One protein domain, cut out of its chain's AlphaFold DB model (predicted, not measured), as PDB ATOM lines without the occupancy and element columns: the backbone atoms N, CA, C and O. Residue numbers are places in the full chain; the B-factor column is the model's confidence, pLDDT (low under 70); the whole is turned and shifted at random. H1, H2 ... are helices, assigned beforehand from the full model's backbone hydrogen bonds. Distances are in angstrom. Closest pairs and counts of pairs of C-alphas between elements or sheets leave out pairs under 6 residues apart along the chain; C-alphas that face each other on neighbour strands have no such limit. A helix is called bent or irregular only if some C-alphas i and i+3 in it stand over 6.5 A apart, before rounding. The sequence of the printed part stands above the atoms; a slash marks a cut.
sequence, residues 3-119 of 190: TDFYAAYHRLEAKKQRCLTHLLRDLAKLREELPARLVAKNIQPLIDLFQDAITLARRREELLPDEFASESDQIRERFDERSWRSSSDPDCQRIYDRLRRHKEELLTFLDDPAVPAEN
ATOM      1  N   THR A   3     158.799 183.831 170.150       85.88
ATOM      2  CA  THR A   3     160.153 183.379 169.766       85.88
ATOM      3  C   THR A   3     160.505 183.810 168.349       85.88
ATOM      4  O   THR A   3     159.626 184.127 167.557       85.88
ATOM      5  N   ASP A   4     161.787 183.864 168.004       86.12
ATOM      6  CA  ASP A   4     162.203 183.942 166.599       86.12
ATOM      7  C   ASP A   4     162.196 182.542 165.950       86.12
ATOM      8  O   ASP A   4     161.605 181.607 166.487       86.12
ATOM      9  N   PHE A   5     162.819 182.384 164.781       86.38
ATOM     10  CA  PHE A   5     162.925 181.096 164.082       86.38
ATOM     11  C   PHE A   5     164.171 180.284 164.484       86.38
ATOM     12  O   PHE A   5     164.607 179.414 163.729       86.38
ATOM     13  N   TYR A   6     164.776 180.556 165.646       84.75
ATOM     14  CA  TYR A   6     165.936 179.800 166.106       84.75
ATOM     15  C   TYR A   6     165.549 178.363 166.489       84.75
ATOM     16  O   TYR A   6     164.626 178.122 167.274       84.75
ATOM     17  N   ALA A   7     166.288 177.392 165.943       83.69
ATOM     18  CA  ALA A   7     165.936 175.974 166.005       83.69
ATOM     19  C   ALA A   7     165.864 175.408 167.435       83.69
ATOM     20  O   ALA A   7     165.102 174.474 167.685       83.69
ATOM     21  N   ALA A   8     166.599 175.985 168.392       81.69
ATOM     22  CA  ALA A   8     166.574 175.540 169.786       81.69
ATOM     23  C   ALA A   8     165.173 175.650 170.417       81.69
ATOM     24  O   ALA A   8     164.791 174.803 171.222       81.69
ATOM     25  N   TYR A   9     164.369 176.634 170.001       81.81
ATOM     26  CA  TYR A   9     163.008 176.817 170.514       81.81
ATOM     27  C   TYR A   9     162.008 175.791 169.972       81.81
ATOM     28  O   TYR A   9     160.888 175.682 170.475       81.81
ATOM     29  N   HIS A  10     162.373 175.024 168.940       82.62
ATOM     30  CA  HIS A  10     161.454 174.075 168.311       82.62
ATOM     31  C   HIS A  10     161.099 172.938 169.270       82.62
ATOM     32  O   HIS A  10     159.943 172.539 169.318       82.62
ATOM     33  N   ARG A  11     162.064 172.506 170.093       83.06
ATOM     34  CA  ARG A  11     161.918 171.404 171.056       83.06
ATOM     35  C   ARG A  11     161.168 171.774 172.337       83.06
ATOM     36  O   ARG A  11     160.918 170.900 173.152       83.06
ATOM     37  N   LEU A  12     160.856 173.052 172.548       84.31
ATOM     38  CA  LEU A  12     160.135 173.479 173.744       84.31
ATOM     39  C   LEU A  12     158.641 173.193 173.582       84.31
ATOM     40  O   LEU A  12     158.027 173.671 172.630       84.31
ATOM     41  N   GLU A  13     158.051 172.459 174.515       82.00
ATOM     42  CA  GLU A  13     156.614 172.181 174.539       82.00
ATOM     43  C   GLU A  13     155.879 173.341 175.215       82.00
ATOM     44  O   GLU A  13     155.736 173.411 176.431       82.00
ATOM     45  N   ALA A  14     155.482 174.325 174.411       84.75
ATOM     46  CA  ALA A  14     154.693 175.467 174.851       84.75
ATOM     47  C   ALA A  14     153.928 176.053 173.665       84.75
ATOM     48  O   ALA A  14     154.413 175.999 172.531       84.75
ATOM     49  N   LYS A  15     152.782 176.699 173.925       84.69
ATOM     50  CA  LYS A  15     152.097 177.515 172.916       84.69
ATOM     51  C   LYS A  15     153.027 178.657 172.488       84.69
ATOM     52  O   LYS A  15     153.492 179.450 173.325       84.69
ATOM     53  N   LYS A  16     153.345 178.727 171.197       90.50
ATOM     54  CA  LYS A  16     154.330 179.662 170.637       90.50
ATOM     55  C   LYS A  16     153.679 180.635 169.672       90.50
ATOM     56  O   LYS A  16     152.804 180.258 168.917       90.50
ATOM     57  N   GLN A  17     154.203 181.852 169.677       94.06
ATOM     58  CA  GLN A  17     154.036 182.844 168.626       94.06
ATOM     59  C   GLN A  17     155.415 183.104 168.014       94.06
ATOM     60  O   GLN A  17     156.379 183.379 168.735       94.06
ATOM     61  N   ARG A  18     155.545 183.041 166.694       94.38
ATOM     62  CA  ARG A  18     156.755 183.463 165.986       94.38
ATOM     63  C   ARG A  18     156.738 184.973 165.817       94.38
ATOM     64  O   ARG A  18     155.724 185.578 165.492       94.38
ATOM     65  N   CYS A  19     157.878 185.599 166.066       93.19
ATOM     66  CA  CYS A  19     158.016 187.044 166.047       93.19
ATOM     67  C   CYS A  19     157.874 187.566 164.614       93.19
ATOM     68  O   CYS A  19     158.807 187.448 163.812       93.19
ATOM     69  N   LEU A  20     156.746 188.219 164.328       95.06
ATOM     70  CA  LEU A  20     156.457 188.745 162.997       95.06
ATOM     71  C   LEU A  20     157.421 189.864 162.588       95.06
ATOM     72  O   LEU A  20     157.765 189.962 161.419       95.06
ATOM     73  N   THR A  21     157.986 190.630 163.528       91.81
ATOM     74  CA  THR A  21     159.041 191.614 163.212       91.81
ATOM     75  C   THR A  21     160.263 190.974 162.545       91.81
ATOM     76  O   THR A  21     160.885 191.592 161.688       91.81
ATOM     77  N   HIS A  22     160.674 189.771 162.969       91.12
ATOM     78  CA  HIS A  22     161.805 189.085 162.334       91.12
ATOM     79  C   HIS A  22     161.406 188.527 160.975       91.12
ATOM     80  O   HIS A  22     162.147 188.698 160.014       91.12
ATOM     81  N   LEU A  23     160.209 187.944 160.887       95.12
ATOM     82  CA  LEU A  23     159.679 187.441 159.629       95.12
ATOM     83  C   LEU A  23     159.573 188.540 158.563       95.12
ATOM     84  O   LEU A  23     160.059 188.368 157.453       95.12
ATOM     85  N   LEU A  24     158.993 189.687 158.914       96.25
ATOM     86  CA  LEU A  24     158.827 190.826 158.013       96.25
ATOM     87  C   LEU A  24     160.170 191.413 157.562       96.25
ATOM     88  O   LEU A  24     160.276 191.861 156.427       96.25
ATOM     89  N   ARG A  25     161.210 191.381 158.408       95.00
ATOM     90  CA  ARG A  25     162.569 191.771 157.994       95.00
ATOM     91  C   ARG A  25     163.167 190.790 156.994       95.00
ATOM     92  O   ARG A  25     163.775 191.231 156.029       95.00
ATOM     93  N   ASP A  26     162.997 189.488 157.215       95.56
ATOM     94  CA  ASP A  26     163.459 188.468 156.269       95.56
ATOM     95  C   ASP A  26     162.725 188.604 154.922       95.56
ATOM     96  O   ASP A  26     163.357 188.583 153.871       95.56
ATOM     97  N   LEU A  27     161.406 188.831 154.944       97.00
ATOM     98  CA  LEU A  27     160.614 189.090 153.737       97.00
ATOM     99  C   LEU A  27     161.020 190.398 153.041       97.00
ATOM    100  O   LEU A  27     161.076 190.440 151.816       97.00
ATOM    101  N   ALA A  28     161.337 191.456 153.794       97.50
ATOM    102  CA  ALA A  28     161.811 192.717 153.226       97.50
ATOM    103  C   ALA A  28     163.157 192.556 152.504       97.50
ATOM    104  O   ALA A  28     163.316 193.102 151.418       97.50
ATOM    105  N   LYS A  29     164.081 191.750 153.046       97.56
ATOM    106  CA  LYS A  29     165.333 191.405 152.354       97.56
ATOM    107  C   LYS A  29     165.073 190.653 151.053       97.56
ATOM    108  O   LYS A  29     165.571 191.051 150.011       97.56
ATOM    109  N   LEU A  30     164.209 189.635 151.083       97.00
ATOM    110  CA  LEU A  30     163.827 188.906 149.867       97.00
ATOM    111  C   LEU A  30     163.172 189.820 148.825       97.00
ATOM    112  O   LEU A  30     163.349 189.618 147.629       97.00
ATOM    113  N   ARG A  31     162.428 190.839 149.262       97.69
ATOM    114  CA  ARG A  31     161.867 191.861 148.372       97.69
ATOM    115  C   ARG A  31     162.946 192.711 147.689       97.69
ATOM    116  O   ARG A  31     162.721 193.148 146.567       97.69
ATOM    117  N   GLU A  32     164.065 192.966 148.357       97.44
ATOM    118  CA  GLU A  32     165.195 193.731 147.814       97.44
ATOM    119  C   GLU A  32     166.090 192.876 146.902       97.44
ATOM    120  O   GLU A  32     166.629 193.382 145.921       97.44
ATOM    121  N   GLU A  33     166.231 191.584 147.207       96.62
ATOM    122  CA  GLU A  33     167.153 190.667 146.524       96.62
ATOM    123  C   GLU A  33     166.532 189.965 145.301       96.62
ATOM    124  O   GLU A  33     167.240 189.644 144.346       96.62
ATOM    125  N   LEU A  34     165.217 189.718 145.302       96.19
ATOM    126  CA  LEU A  34     164.552 188.954 144.243       96.19
ATOM    127  C   LEU A  34     164.022 189.837 143.098       96.19
ATOM    128  O   LEU A  34     163.602 190.975 143.309       96.19
ATOM    129  N   PRO A  35     163.915 189.291 141.869       96.81
ATOM    130  CA  PRO A  35     163.252 189.957 140.752       96.81
ATOM    131  C   PRO A  35     161.819 190.399 141.080       96.81
ATOM    132  O   PRO A  35     161.039 189.630 141.648       96.81
ATOM    133  N   ALA A  36     161.418 191.581 140.600       96.50
ATOM    134  CA  ALA A  36     160.103 192.178 140.868       96.50
ATOM    135  C   ALA A  36     158.916 191.230 140.601       96.50
ATOM    136  O   ALA A  36     157.950 191.206 141.362       96.50
ATOM    137  N   ARG A  37     159.001 190.386 139.561       94.56
ATOM    138  CA  ARG A  37     157.980 189.366 139.262       94.56
ATOM    139  C   ARG A  37     157.840 188.331 140.384       94.56
ATOM    140  O   ARG A  37     156.720 187.944 140.718       94.56
ATOM    141  N   LEU A  38     158.954 187.853 140.945       94.12
ATOM    142  CA  LEU A  38     158.934 186.897 142.054       94.12
ATOM    143  C   LEU A  38     158.451 187.564 143.334       94.12
ATOM    144  O   LEU A  38     157.656 186.961 144.050       94.12
ATOM    145  N   VAL A  39     158.865 188.807 143.576       95.56
ATOM    146  CA  VAL A  39     158.407 189.609 144.711       95.56
ATOM    147  C   VAL A  39     156.894 189.785 144.684       95.56
ATOM    148  O   VAL A  39     156.229 189.405 145.644       95.56
ATOM    149  N   ALA A  40     156.345 190.300 143.581       94.56
ATOM    150  CA  ALA A  40     154.916 190.565 143.444       94.56
ATOM    151  C   ALA A  40     154.072 189.293 143.605       94.56
ATOM    152  O   ALA A  40     153.005 189.329 144.206       94.56
ATOM    153  N   LYS A  41     154.565 188.152 143.107       92.94
ATOM    154  CA  LYS A  41     153.851 186.874 143.194       92.94
ATOM    155  C   LYS A  41     153.977 186.201 144.566       92.94
ATOM    156  O   LYS A  41     153.012 185.608 145.036       92.94
ATOM    157  N   ASN A  42     155.162 186.232 145.180       93.00
ATOM    158  CA  ASN A  42     155.493 185.349 146.305       93.00
ATOM    159  C   ASN A  42     155.738 186.084 147.625       93.00
ATOM    160  O   ASN A  42     155.367 185.573 148.677       93.00
ATOM    161  N   ILE A  43     156.367 187.260 147.586       95.38
ATOM    162  CA  ILE A  43     156.894 187.928 148.785       95.38
ATOM    163  C   ILE A  43     155.974 189.047 149.257       95.38
ATOM    164  O   ILE A  43     155.551 189.035 150.411       95.38
ATOM    165  N   GLN A  44     155.629 189.991 148.378       96.06
ATOM    166  CA  GLN A  44     154.809 191.149 148.740       96.06
ATOM    167  C   GLN A  44     153.474 190.724 149.355       96.06
ATOM    168  O   GLN A  44     153.167 191.186 150.450       96.06
ATOM    169  N   PRO A  45     152.753 189.736 148.796       95.12
ATOM    170  CA  PRO A  45     151.468 189.410 149.374       95.12
ATOM    171  C   PRO A  45     151.607 188.706 150.745       95.12
ATOM    172  O   PRO A  45     150.632 188.651 151.486       95.12
ATOM    173  N   LEU A  46     152.770 188.130 151.098       96.06
ATOM    174  CA  LEU A  46     153.024 187.648 152.468       96.06
ATOM    175  C   LEU A  46     153.265 188.817 153.430       96.06
ATOM    176  O   LEU A  46     152.793 188.776 154.563       96.06
ATOM    177  N   ILE A  47     153.999 189.844 152.987       97.06
ATOM    178  CA  ILE A  47     154.209 191.075 153.760       97.06
ATOM    179  C   ILE A  47     152.854 191.700 154.093       97.06
ATOM    180  O   ILE A  47     152.594 191.947 155.268       97.06
ATOM    181  N   ASP A  48     151.996 191.868 153.085       97.12
ATOM    182  CA  ASP A  48     150.664 192.459 153.241       97.12
ATOM    183  C   ASP A  48     149.826 191.654 154.241       97.12
ATOM    184  O   ASP A  48     149.329 192.203 155.216       97.12
ATOM    185  N   LEU A  49     149.774 190.324 154.092       97.00
ATOM    186  CA  LEU A  49     149.027 189.443 154.995       97.00
ATOM    187  C   LEU A  49     149.448 189.599 156.464       97.00
ATOM    188  O   LEU A  49     148.602 189.708 157.351       97.00
ATOM    189  N   PHE A  50     150.752 189.610 156.747       97.31
ATOM    190  CA  PHE A  50     151.226 189.753 158.126       97.31
ATOM    191  C   PHE A  50     151.063 191.181 158.661       97.31
ATOM    192  O   PHE A  50     150.881 191.354 159.867       97.31
ATOM    193  N   GLN A  51     151.114 192.199 157.802       97.38
ATOM    194  CA  GLN A  51     150.815 193.580 158.183       97.38
ATOM    195  C   GLN A  51     149.328 193.778 158.488       97.38
ATOM    196  O   GLN A  51     149.005 194.424 159.488       97.38
ATOM    197  N   ASP A  52     148.443 193.165 157.703       97.50
ATOM    198  CA  ASP A  52     147.000 193.140 157.949       97.50
ATOM    199  C   ASP A  52     146.705 192.470 159.290       97.50
ATOM    200  O   ASP A  52     146.006 193.041 160.121       97.50
ATOM    201  N   ALA A  53     147.329 191.321 159.572       97.38
ATOM    202  CA  ALA A  53     147.157 190.615 160.842       97.38
ATOM    203  C   ALA A  53     147.588 191.460 162.049       97.38
ATOM    204  O   ALA A  53     146.880 191.529 163.056       97.38
ATOM    205  N   ILE A  54     148.731 192.145 161.954       96.19
ATOM    206  CA  ILE A  54     149.196 193.060 163.007       96.19
ATOM    207  C   ILE A  54     148.226 194.235 163.173       96.19
ATOM    208  O   ILE A  54     147.940 194.638 164.301       96.19
ATOM    209  N   THR A  55     147.725 194.785 162.068       96.56
ATOM    210  CA  THR A  55     146.763 195.894 162.076       96.56
ATOM    211  C   THR A  55     145.444 195.476 162.715       96.56
ATOM    212  O   THR A  55     144.953 196.187 163.589       96.56
ATOM    213  N   LEU A  56     144.920 194.302 162.359       97.00
ATOM    214  CA  LEU A  56     143.714 193.731 162.949       97.00
ATOM    215  C   LEU A  56     143.857 193.596 164.467       97.00
ATOM    216  O   LEU A  56     143.019 194.094 165.212       97.00
ATOM    217  N   ALA A  57     144.958 193.014 164.951       95.31
ATOM    218  CA  ALA A  57     145.172 192.866 166.390       95.31
ATOM    219  C   ALA A  57     145.260 194.199 167.144       95.31
ATOM    220  O   ALA A  57     144.829 194.269 168.292       95.31
ATOM    221  N   ARG A  58     145.798 195.256 166.520       93.94
ATOM    222  CA  ARG A  58     145.835 196.602 167.121       93.94
ATOM    223  C   ARG A  58     144.445 197.219 167.246       93.94
ATOM    224  O   ARG A  58     144.213 197.962 168.189       93.94
ATOM    225  N   ARG A  59     143.546 196.885 166.323       95.00
ATOM    226  CA  ARG A  59     142.157 197.356 166.289       95.00
ATOM    227  C   ARG A  59     141.201 196.457 167.075       95.00
ATOM    228  O   ARG A  59     139.999 196.667 167.022       95.00
ATOM    229  N   ARG A  60     141.700 195.456 167.812       94.25
ATOM    230  CA  ARG A  60     140.860 194.492 168.545       94.25
ATOM    231  C   ARG A  60     139.828 195.167 169.453       94.25
ATOM    232  O   ARG A  60     138.703 194.700 169.521       94.25
ATOM    233  N   GLU A  61     140.217 196.237 170.144       93.19
ATOM    234  CA  GLU A  61     139.338 196.969 171.069       93.19
ATOM    235  C   GLU A  61     138.309 197.862 170.350       93.19
ATOM    236  O   GLU A  61     137.350 198.310 170.970       93.19
ATOM    237  N   GLU A  62     138.489 198.109 169.048       95.56
ATOM    238  CA  GLU A  62     137.588 198.916 168.213       95.56
ATOM    239  C   GLU A  62     136.475 198.078 167.564       95.56
ATOM    240  O   GLU A  62     135.516 198.641 167.038       95.56
ATOM    241  N   LEU A  63     136.609 196.749 167.568       94.56
ATOM    242  CA  LEU A  63     135.757 195.821 166.825       94.56
ATOM    243  C   LEU A  63     134.868 195.012 167.767       94.56
ATOM    244  O   LEU A  63     135.243 194.689 168.897       94.56
ATOM    245  N   LEU A  64     133.693 194.623 167.272       96.44
ATOM    246  CA  LEU A  64     132.871 193.638 167.969       96.44
ATOM    247  C   LEU A  64     133.558 192.259 167.943       96.44
ATOM    248  O   LEU A  64     134.265 191.949 166.980       96.44
ATOM    249  N   PRO A  65     133.337 191.396 168.954       94.69
ATOM    250  CA  PRO A  65     133.977 190.079 169.013       94.69
ATOM    251  C   PRO A  65     133.771 189.224 167.754       94.69
ATOM    252  O   PRO A  65     134.730 188.630 167.263       94.69
ATOM    253  N   ASP A  66     132.555 189.208 167.205       96.31
ATOM    254  CA  ASP A  66     132.220 188.417 166.013       96.31
ATOM    255  C   ASP A  66     132.867 188.983 164.740       96.31
ATOM    256  O   ASP A  66     133.330 188.231 163.883       96.31
ATOM    257  N   GLU A  67     132.959 190.312 164.633       96.69
ATOM    258  CA  GLU A  67     133.639 190.992 163.527       96.69
ATOM    259  C   GLU A  67     135.140 190.690 163.555       96.69
ATOM    260  O   GLU A  67     135.716 190.285 162.546       96.69
ATOM    261  N   PHE A  68     135.765 190.785 164.733       97.38
ATOM    262  CA  PHE A  68     137.170 190.431 164.913       97.38
ATOM    263  C   PHE A  68     137.444 188.958 164.575       97.38
ATOM    264  O   PHE A  68     138.471 188.645 163.964       97.38
ATOM    265  N   ALA A  69     136.551 188.048 164.978       96.12
ATOM    266  CA  ALA A  69     136.667 186.626 164.674       96.12
ATOM    267  C   ALA A  69     136.580 186.371 163.162       96.12
ATOM    268  O   ALA A  69     137.471 185.733 162.606       96.12
ATOM    269  N   SER A  70     135.583 186.958 162.493       97.19
ATOM    270  CA  SER A  70     135.417 186.873 161.039       97.19
ATOM    271  C   SER A  70     136.644 187.401 160.284       97.19
ATOM    272  O   SER A  70     137.173 186.726 159.404       97.19
ATOM    273  N   GLU A  71     137.144 188.584 160.640       97.62
ATOM    274  CA  GLU A  71     138.356 189.167 160.043       97.62
ATOM    275  C   GLU A  71     139.597 188.289 160.294       97.62
ATOM    276  O   GLU A  71     140.433 188.094 159.409       97.62
ATOM    277  N   SER A  72     139.714 187.697 161.488       97.12
ATOM    278  CA  SER A  72     140.812 186.776 161.814       97.12
ATOM    279  C   SER A  72     140.765 185.511 160.957       97.12
ATOM    280  O   SER A  72     141.811 185.037 160.507       97.12
ATOM    281  N   ASP A  73     139.571 184.981 160.705       96.69
ATOM    282  CA  ASP A  73     139.372 183.803 159.863       96.69
ATOM    283  C   ASP A  73     139.675 184.097 158.393       96.69
ATOM    284  O   ASP A  73     140.365 183.305 157.754       96.69
ATOM    285  N   GLN A  74     139.316 185.279 157.885       96.69
ATOM    286  CA  GLN A  74     139.709 185.711 156.537       96.69
ATOM    287  C   GLN A  74     141.234 185.790 156.371       96.69
ATOM    288  O   GLN A  74     141.780 185.425 155.329       96.69
ATOM    289  N   ILE A  75     141.965 186.241 157.398       96.94
ATOM    290  CA  ILE A  75     143.437 186.250 157.368       96.94
ATOM    291  C   ILE A  75     144.001 184.827 157.321       96.94
ATOM    292  O   ILE A  75     144.977 184.580 156.605       96.94
ATOM    293  N   ARG A  76     143.403 183.891 158.067       95.44
ATOM    294  CA  ARG A  76     143.800 182.474 158.059       95.44
ATOM    295  C   ARG A  76     143.517 181.825 156.713       95.44
ATOM    296  O   ARG A  76     144.404 181.178 156.173       95.44
ATOM    297  N   GLU A  77     142.347 182.071 156.137       94.69
ATOM    298  CA  GLU A  77     141.974 181.571 154.814       94.69
ATOM    299  C   GLU A  77     142.943 182.089 153.744       94.69
ATOM    300  O   GLU A  77     143.580 181.297 153.054       94.69
ATOM    301  N   ARG A  78     143.215 183.403 153.710       93.88
ATOM    302  CA  ARG A  78     144.232 183.999 152.818       93.88
ATOM    303  C   ARG A  78     145.626 183.394 152.992       93.88
ATOM    304  O   ARG A  78     146.434 183.441 152.058       93.88
ATOM    305  N   PHE A  79     145.955 182.911 154.190       93.62
ATOM    306  CA  PHE A  79     147.215 182.226 154.464       93.62
ATOM    307  C   PHE A  79     147.177 180.784 153.947       93.62
ATOM    308  O   PHE A  79     148.111 180.366 153.268       93.62
ATOM    309  N   ASP A  80     146.107 180.043 154.215       90.44
ATOM    310  CA  ASP A  80     145.970 178.630 153.858       90.44
ATOM    311  C   ASP A  80     145.760 178.408 152.353       90.44
ATOM    312  O   ASP A  80     146.342 177.481 151.786       90.44
ATOM    313  N   GLU A  81     145.034 179.301 151.676       88.56
ATOM    314  CA  GLU A  81     144.818 179.289 150.221       88.56
ATOM    315  C   GLU A  81     146.099 179.550 149.414       88.56
ATOM    316  O   GLU A  81     146.143 179.392 148.186       88.56
ATOM    317  N   ARG A  82     147.191 179.943 150.078       83.69
ATOM    318  CA  ARG A  82     148.473 180.150 149.410       83.69
ATOM    319  C   ARG A  82     148.958 178.870 148.763       83.69
ATOM    320  O   ARG A  82     149.241 177.865 149.411       83.69
ATOM    321  N   SER A  83     149.247 178.962 147.470       75.12
ATOM    322  CA  SER A  83     150.007 177.924 146.783       75.12
ATOM    323  C   SER A  83     151.485 177.976 147.199       75.12
ATOM    324  O   SER A  83     152.327 178.563 146.509       75.12
ATOM    325  N   TRP A  84     151.814 177.284 148.292       72.19
ATOM    326  CA  TRP A  84     153.162 177.122 148.861       72.19
ATOM    327  C   TRP A  84     154.191 176.471 147.912       72.19
ATOM    328  O   TRP A  84     155.381 176.444 148.205       72.19
ATOM    329  N   ARG A  85     153.766 175.957 146.749       67.12
ATOM    330  CA  ARG A  85     154.634 175.394 145.690       67.12
ATOM    331  C   ARG A  85     154.633 176.207 144.387       67.12
ATOM    332  O   ARG A  85     155.039 175.712 143.346       67.12
ATOM    333  N   SER A  86     154.174 177.459 144.418       72.88
ATOM    334  CA  SER A  86     153.954 178.279 143.208       72.88
ATOM    335  C   SER A  86     155.217 178.851 142.539       72.88
ATOM    336  O   SER A  86     155.103 179.530 141.508       72.88
ATOM    337  N   SER A  87     156.403 178.602 143.100       81.81
ATOM    338  CA  SER A  87     157.688 179.107 142.604       81.81
ATOM    339  C   SER A  87     158.756 178.022 142.649       81.81
ATOM    340  O   SER A  87     158.890 177.363 143.671       81.81
ATOM    341  N   SER A  88     159.556 177.875 141.595       86.50
ATOM    342  CA  SER A  88     160.738 176.994 141.596       86.50
ATOM    343  C   SER A  88     161.984 177.668 142.179       86.50
ATOM    344  O   SER A  88     163.030 177.036 142.286       86.50
ATOM    345  N   ASP A  89     161.884 178.953 142.529       93.38
ATOM    346  CA  ASP A  89     162.986 179.716 143.106       93.38
ATOM    347  C   ASP A  89     163.367 179.186 144.509       93.38
ATOM    348  O   ASP A  89     162.474 179.042 145.359       93.38
ATOM    349  N   PRO A  90     164.657 178.898 144.777       93.69
ATOM    350  CA  PRO A  90     165.097 178.324 146.048       93.69
ATOM    351  C   PRO A  90     164.803 179.193 147.274       93.69
ATOM    352  O   PRO A  90     164.511 178.653 148.345       93.69
ATOM    353  N   ASP A  91     164.868 180.519 147.150       94.25
ATOM    354  CA  ASP A  91     164.656 181.432 148.273       94.25
ATOM    355  C   ASP A  91     163.170 181.527 148.623       94.25
ATOM    356  O   ASP A  91     162.800 181.416 149.798       94.25
ATOM    357  N   CYS A  92     162.307 181.597 147.603       93.38
ATOM    358  CA  CYS A  92     160.856 181.472 147.764       93.38
ATOM    359  C   CYS A  92     160.466 180.131 148.411       93.38
ATOM    360  O   CYS A  92     159.667 180.102 149.348       93.38
ATOM    361  N   GLN A  93     161.044 179.013 147.957       93.06
ATOM    362  CA  GLN A  93     160.770 177.696 148.545       93.06
ATOM    363  C   GLN A  93     161.195 177.630 150.015       93.06
ATOM    364  O   GLN A  93     160.440 177.158 150.865       93.06
ATOM    365  N   ARG A  94     162.369 178.178 150.348       93.62
ATOM    366  CA  ARG A  94     162.885 178.180 151.721       93.62
ATOM    367  C   ARG A  94     161.975 178.938 152.684       93.62
ATOM    368  O   ARG A  94     161.761 178.470 153.808       93.62
ATOM    369  N   ILE A  95     161.461 180.103 152.281       94.12
ATOM    370  CA  ILE A  95     160.548 180.867 153.137       94.12
ATOM    371  C   ILE A  95     159.190 180.170 153.256       94.12
ATOM    372  O   ILE A  95     158.670 180.067 154.365       94.12
ATOM    373  N   TYR A  96     158.663 179.592 152.176       93.56
ATOM    374  CA  TYR A  96     157.420 178.819 152.208       93.56
ATOM    375  C   TYR A  96     157.505 177.590 153.115       93.56
ATOM    376  O   TYR A  96     156.632 177.393 153.960       93.56
ATOM    377  N   ASP A  97     158.579 176.807 153.031       91.81
ATOM    378  CA  ASP A  97     158.780 175.658 153.917       91.81
ATOM    379  C   ASP A  97     158.887 176.068 155.386       91.81
ATOM    380  O   ASP A  97     158.375 175.376 156.272       91.81
ATOM    381  N   ARG A  98     159.531 177.208 155.660       93.06
ATOM    382  CA  ARG A  98     159.596 177.770 157.011       93.06
ATOM    383  C   ARG A  98     158.202 178.151 157.508       93.06
ATOM    384  O   ARG A  98     157.851 177.775 158.623       93.06
ATOM    385  N   LEU A  99     157.418 178.865 156.703       94.00
ATOM    386  CA  LEU A  99     156.065 179.286 157.066       94.00
ATOM    387  C   LEU A  99     155.154 178.083 157.308       94.00
ATOM    388  O   LEU A  99     154.515 178.006 158.351       94.00
ATOM    389  N   ARG A 100     155.190 177.086 156.419       91.31
ATOM    390  CA  ARG A 100     154.426 175.843 156.560       91.31
ATOM    391  C   ARG A 100     154.778 175.085 157.839       91.31
ATOM    392  O   ARG A 100     153.883 174.600 158.525       91.31
ATOM    393  N   ARG A 101     156.070 174.992 158.178       90.81
ATOM    394  CA  ARG A 101     156.536 174.327 159.407       90.81
ATOM    395  C   ARG A 101     155.995 174.990 160.674       90.81
ATOM    396  O   ARG A 101     155.811 174.307 161.672       90.81
ATOM    397  N   HIS A 102     155.772 176.300 160.636       92.38
ATOM    398  CA  HIS A 102     155.373 177.094 161.796       92.38
ATOM    399  C   HIS A 102     153.951 177.652 161.686       92.38
ATOM    400  O   HIS A 102     153.626 178.570 162.429       92.38
ATOM    401  N   LYS A 103     153.107 177.119 160.791       91.38
ATOM    402  CA  LYS A 103     151.791 177.695 160.460       91.38
ATOM    403  C   LYS A 103     150.922 177.990 161.693       91.38
ATOM    404  O   LYS A 103     150.363 179.072 161.813       91.38
ATOM    405  N   GLU A 104     150.913 177.069 162.655       91.38
ATOM    406  CA  GLU A 104     150.100 177.138 163.881       91.38
ATOM    407  C   GLU A 104     150.655 178.142 164.905       91.38
ATOM    408  O   GLU A 104     149.979 178.516 165.860       91.38
ATOM    409  N   GLU A 105     151.887 178.608 164.697       94.00
ATOM    410  CA  GLU A 105     152.618 179.508 165.587       94.00
ATOM    411  C   GLU A 105     152.735 180.931 165.002       94.00
ATOM    412  O   GLU A 105     153.414 181.772 165.583       94.00
ATOM    413  N   LEU A 106     152.154 181.231 163.832       95.31
ATOM    414  CA  LEU A 106     152.311 182.537 163.162       95.31
ATOM    415  C   LEU A 106     151.228 183.557 163.528       95.31
ATOM    416  O   LEU A 106     151.510 184.755 163.540       95.31
ATOM    417  N   LEU A 107     150.015 183.093 163.828       96.31
ATOM    418  CA  LEU A 107     148.830 183.933 164.046       96.31
ATOM    419  C   LEU A 107     148.224 183.771 165.447       96.31
ATOM    420  O   LEU A 107     147.120 184.233 165.706       96.31
ATOM    421  N   THR A 108     148.949 183.150 166.376       95.00
ATOM    422  CA  THR A 108     148.480 182.864 167.738       95.00
ATOM    423  C   THR A 108     148.031 184.106 168.517       95.00
ATOM    424  O   THR A 108     147.150 184.016 169.369       95.00
ATOM    425  N   PHE A 109     148.612 185.272 168.232       94.88
ATOM    426  CA  PHE A 109     148.211 186.561 168.816       94.88
ATOM    427  C   PHE A 109     146.789 187.021 168.423       94.88
ATOM    428  O   PHE A 109     146.207 187.884 169.084       94.88
ATOM    429  N   LEU A 110     146.214 186.458 167.354       95.44
ATOM    430  CA  LEU A 110     144.807 186.670 167.001       95.44
ATOM    431  C   LEU A 110     143.867 185.869 167.916       95.44
ATOM    432  O   LEU A 110     142.734 186.286 168.132       95.44
ATOM    433  N   ASP A 111     144.340 184.795 168.548       92.94
ATOM    434  CA  ASP A 111     143.541 184.009 169.500       92.94
ATOM    435  C   ASP A 111     143.678 184.504 170.940       92.94
ATOM    436  O   ASP A 111     142.730 184.451 171.716       92.94
ATOM    437  N   ASP A 112     144.874 184.959 171.308       91.44
ATOM    438  CA  ASP A 112     145.203 185.330 172.679       91.44
ATOM    439  C   ASP A 112     145.734 186.773 172.737       91.44
ATOM    440  O   ASP A 112     146.881 187.011 172.337       91.44
ATOM    441  N   PRO A 113     144.948 187.742 173.250       89.25
ATOM    442  CA  PRO A 113     145.368 189.141 173.334       89.25
ATOM    443  C   PRO A 113     146.560 189.363 174.277       89.25
ATOM    444  O   PRO A 113     147.247 190.377 174.159       89.25
ATOM    445  N   ALA A 114     146.856 188.427 175.189       88.00
ATOM    446  CA  ALA A 114     148.033 188.511 176.051       88.00
ATOM    447  C   ALA A 114     149.337 188.160 175.309       88.00
ATOM    448  O   ALA A 114     150.436 188.421 175.810       88.00
ATOM    449  N   VAL A 115     149.244 187.568 174.114       88.62
ATOM    450  CA  VAL A 115     150.392 187.198 173.287       88.62
ATOM    451  C   VAL A 115     150.601 188.263 172.210       88.62
ATOM    452  O   VAL A 115     149.802 188.356 171.289       88.62
ATOM    453  N   PRO A 116     151.689 189.050 172.244       88.75
ATOM    454  CA  PRO A 116     151.951 190.018 171.187       88.75
ATOM    455  C   PRO A 116     152.506 189.339 169.924       88.75
ATOM    456  O   PRO A 116     153.290 188.393 170.005       88.75
ATOM    457  N   ALA A 117     152.200 189.895 168.748       89.00
ATOM    458  CA  ALA A 117     152.786 189.480 167.463       89.00
ATOM    459  C   ALA A 117     154.318 189.671 167.396       89.00
ATOM    460  O   ALA A 117     155.033 189.041 166.608       89.00
ATOM    461  N   GLU A 118     154.842 190.576 168.224       86.06
ATOM    462  CA  GLU A 118     156.227 191.025 168.213       86.06
ATOM    463  C   GLU A 118     156.939 190.672 169.521       86.06
ATOM    464  O   GLU A 118     156.406 190.847 170.615       86.06
ATOM    465  N   ASN A 119     158.207 190.262 169.436       80.25
ATOM    466  CA  ASN A 119     159.030 189.974 170.613       80.25
ATOM    467  C   ASN A 119     159.697 191.241 171.194       80.25
ATOM    468  O   ASN A 119     160.877 191.236 171.555       80.25
TER     469      ASN A 119
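Overview. This is residues 3 to 119 of the 190 residues of the protein "Transposase IS66 family protein" of Planctomycetes bacterium Pan216 (UniProt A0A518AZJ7). Three helices, H2, H3 and H4, run back and forth side by side as two successive helical hairpins, with the long, kinked H3 in the middle. H5 lies alongside near H2 and the first part of H3 without clearly touching either, the short H6 sits by the last residues of H3, and the short H1 lies off to one side, touching no helix. The printed part has 117 residues with six named helices, H1 to H6 in chain order, and no named strand; the class is all helix. It is compact, with a radius of gyration of the C-alphas of 14.5 A, and spans 40 by 31 by 22 A.

Along the chain. Start at Thr 3 and find C-alpha 7 at (165.936, 175.974, 166.005), where H1, residues 7 to 11, begins; it is neither bent nor irregular, but only just, for C-alphas 8 and 11 are 6.4 A apart. Next comes H2, residues 20 to 33, 19.7 A long. Find C-alpha 36 at (160.103, 192.178, 140.868); from there H3, residues 36 to 58, runs 30.2 A. H3 has a kink of 39 degrees near residue 43 and is irregular, with C-alphas 41 and 44 7.1 A apart. H4, residues 65 to 80, is 22.5 A long, and H5, residues 90 to 101, is 16.4 A long. H6, residues 108 to 111, ends at C-alpha 111, (143.541, 184.009, 169.500).

Arrangement. Begin with H3, the hub. H2 touches it, the closest C-alphas being those of Arg 31 and Val 39, 5.5 A apart; this hairpin has a shallow tilt of 20 degrees, opposite ways. H3 also forms a hairpin with H4, which it touches with residues 49 to 56 alone: look at the closest C-alphas, Ala 53 and Ile 75, 6.7 A apart, with a shallow tilt of 20 degrees, opposite ways. H3 and H6 only just touch, with 3 pairs of C-alphas within 8 A, through residues 53 to 57 of H3 alone; the closest C-alphas are those of Ala 57 and Leu 110, 6.2 A apart. H5 is close to H3 but not clearly touching, at a shallow tilt of 29 degrees, the same way; the closest C-alphas, Asn 42 and Cys 92, are 6.8 A apart. H2 and H4 are apart. In the backbones of H2, H4 and H5 every O i to N i+4 pair is within hydrogen-bond range; in H3 16 of 19 are, in H1 0 of 1, with 1 of 2 O i to N i+3 pairs, and H6 is too short for an O i to N i+4 pair.

Size, cuts and confidence. The two farthest C-alphas, those of Leu 64 and Pro 90, are 41.9 A apart. The printed part has no cut and no long link; the link from H2 to H3 is tight. The mean pLDDT of the printed part is 92.1, and look at residue 85 for the one value under 70.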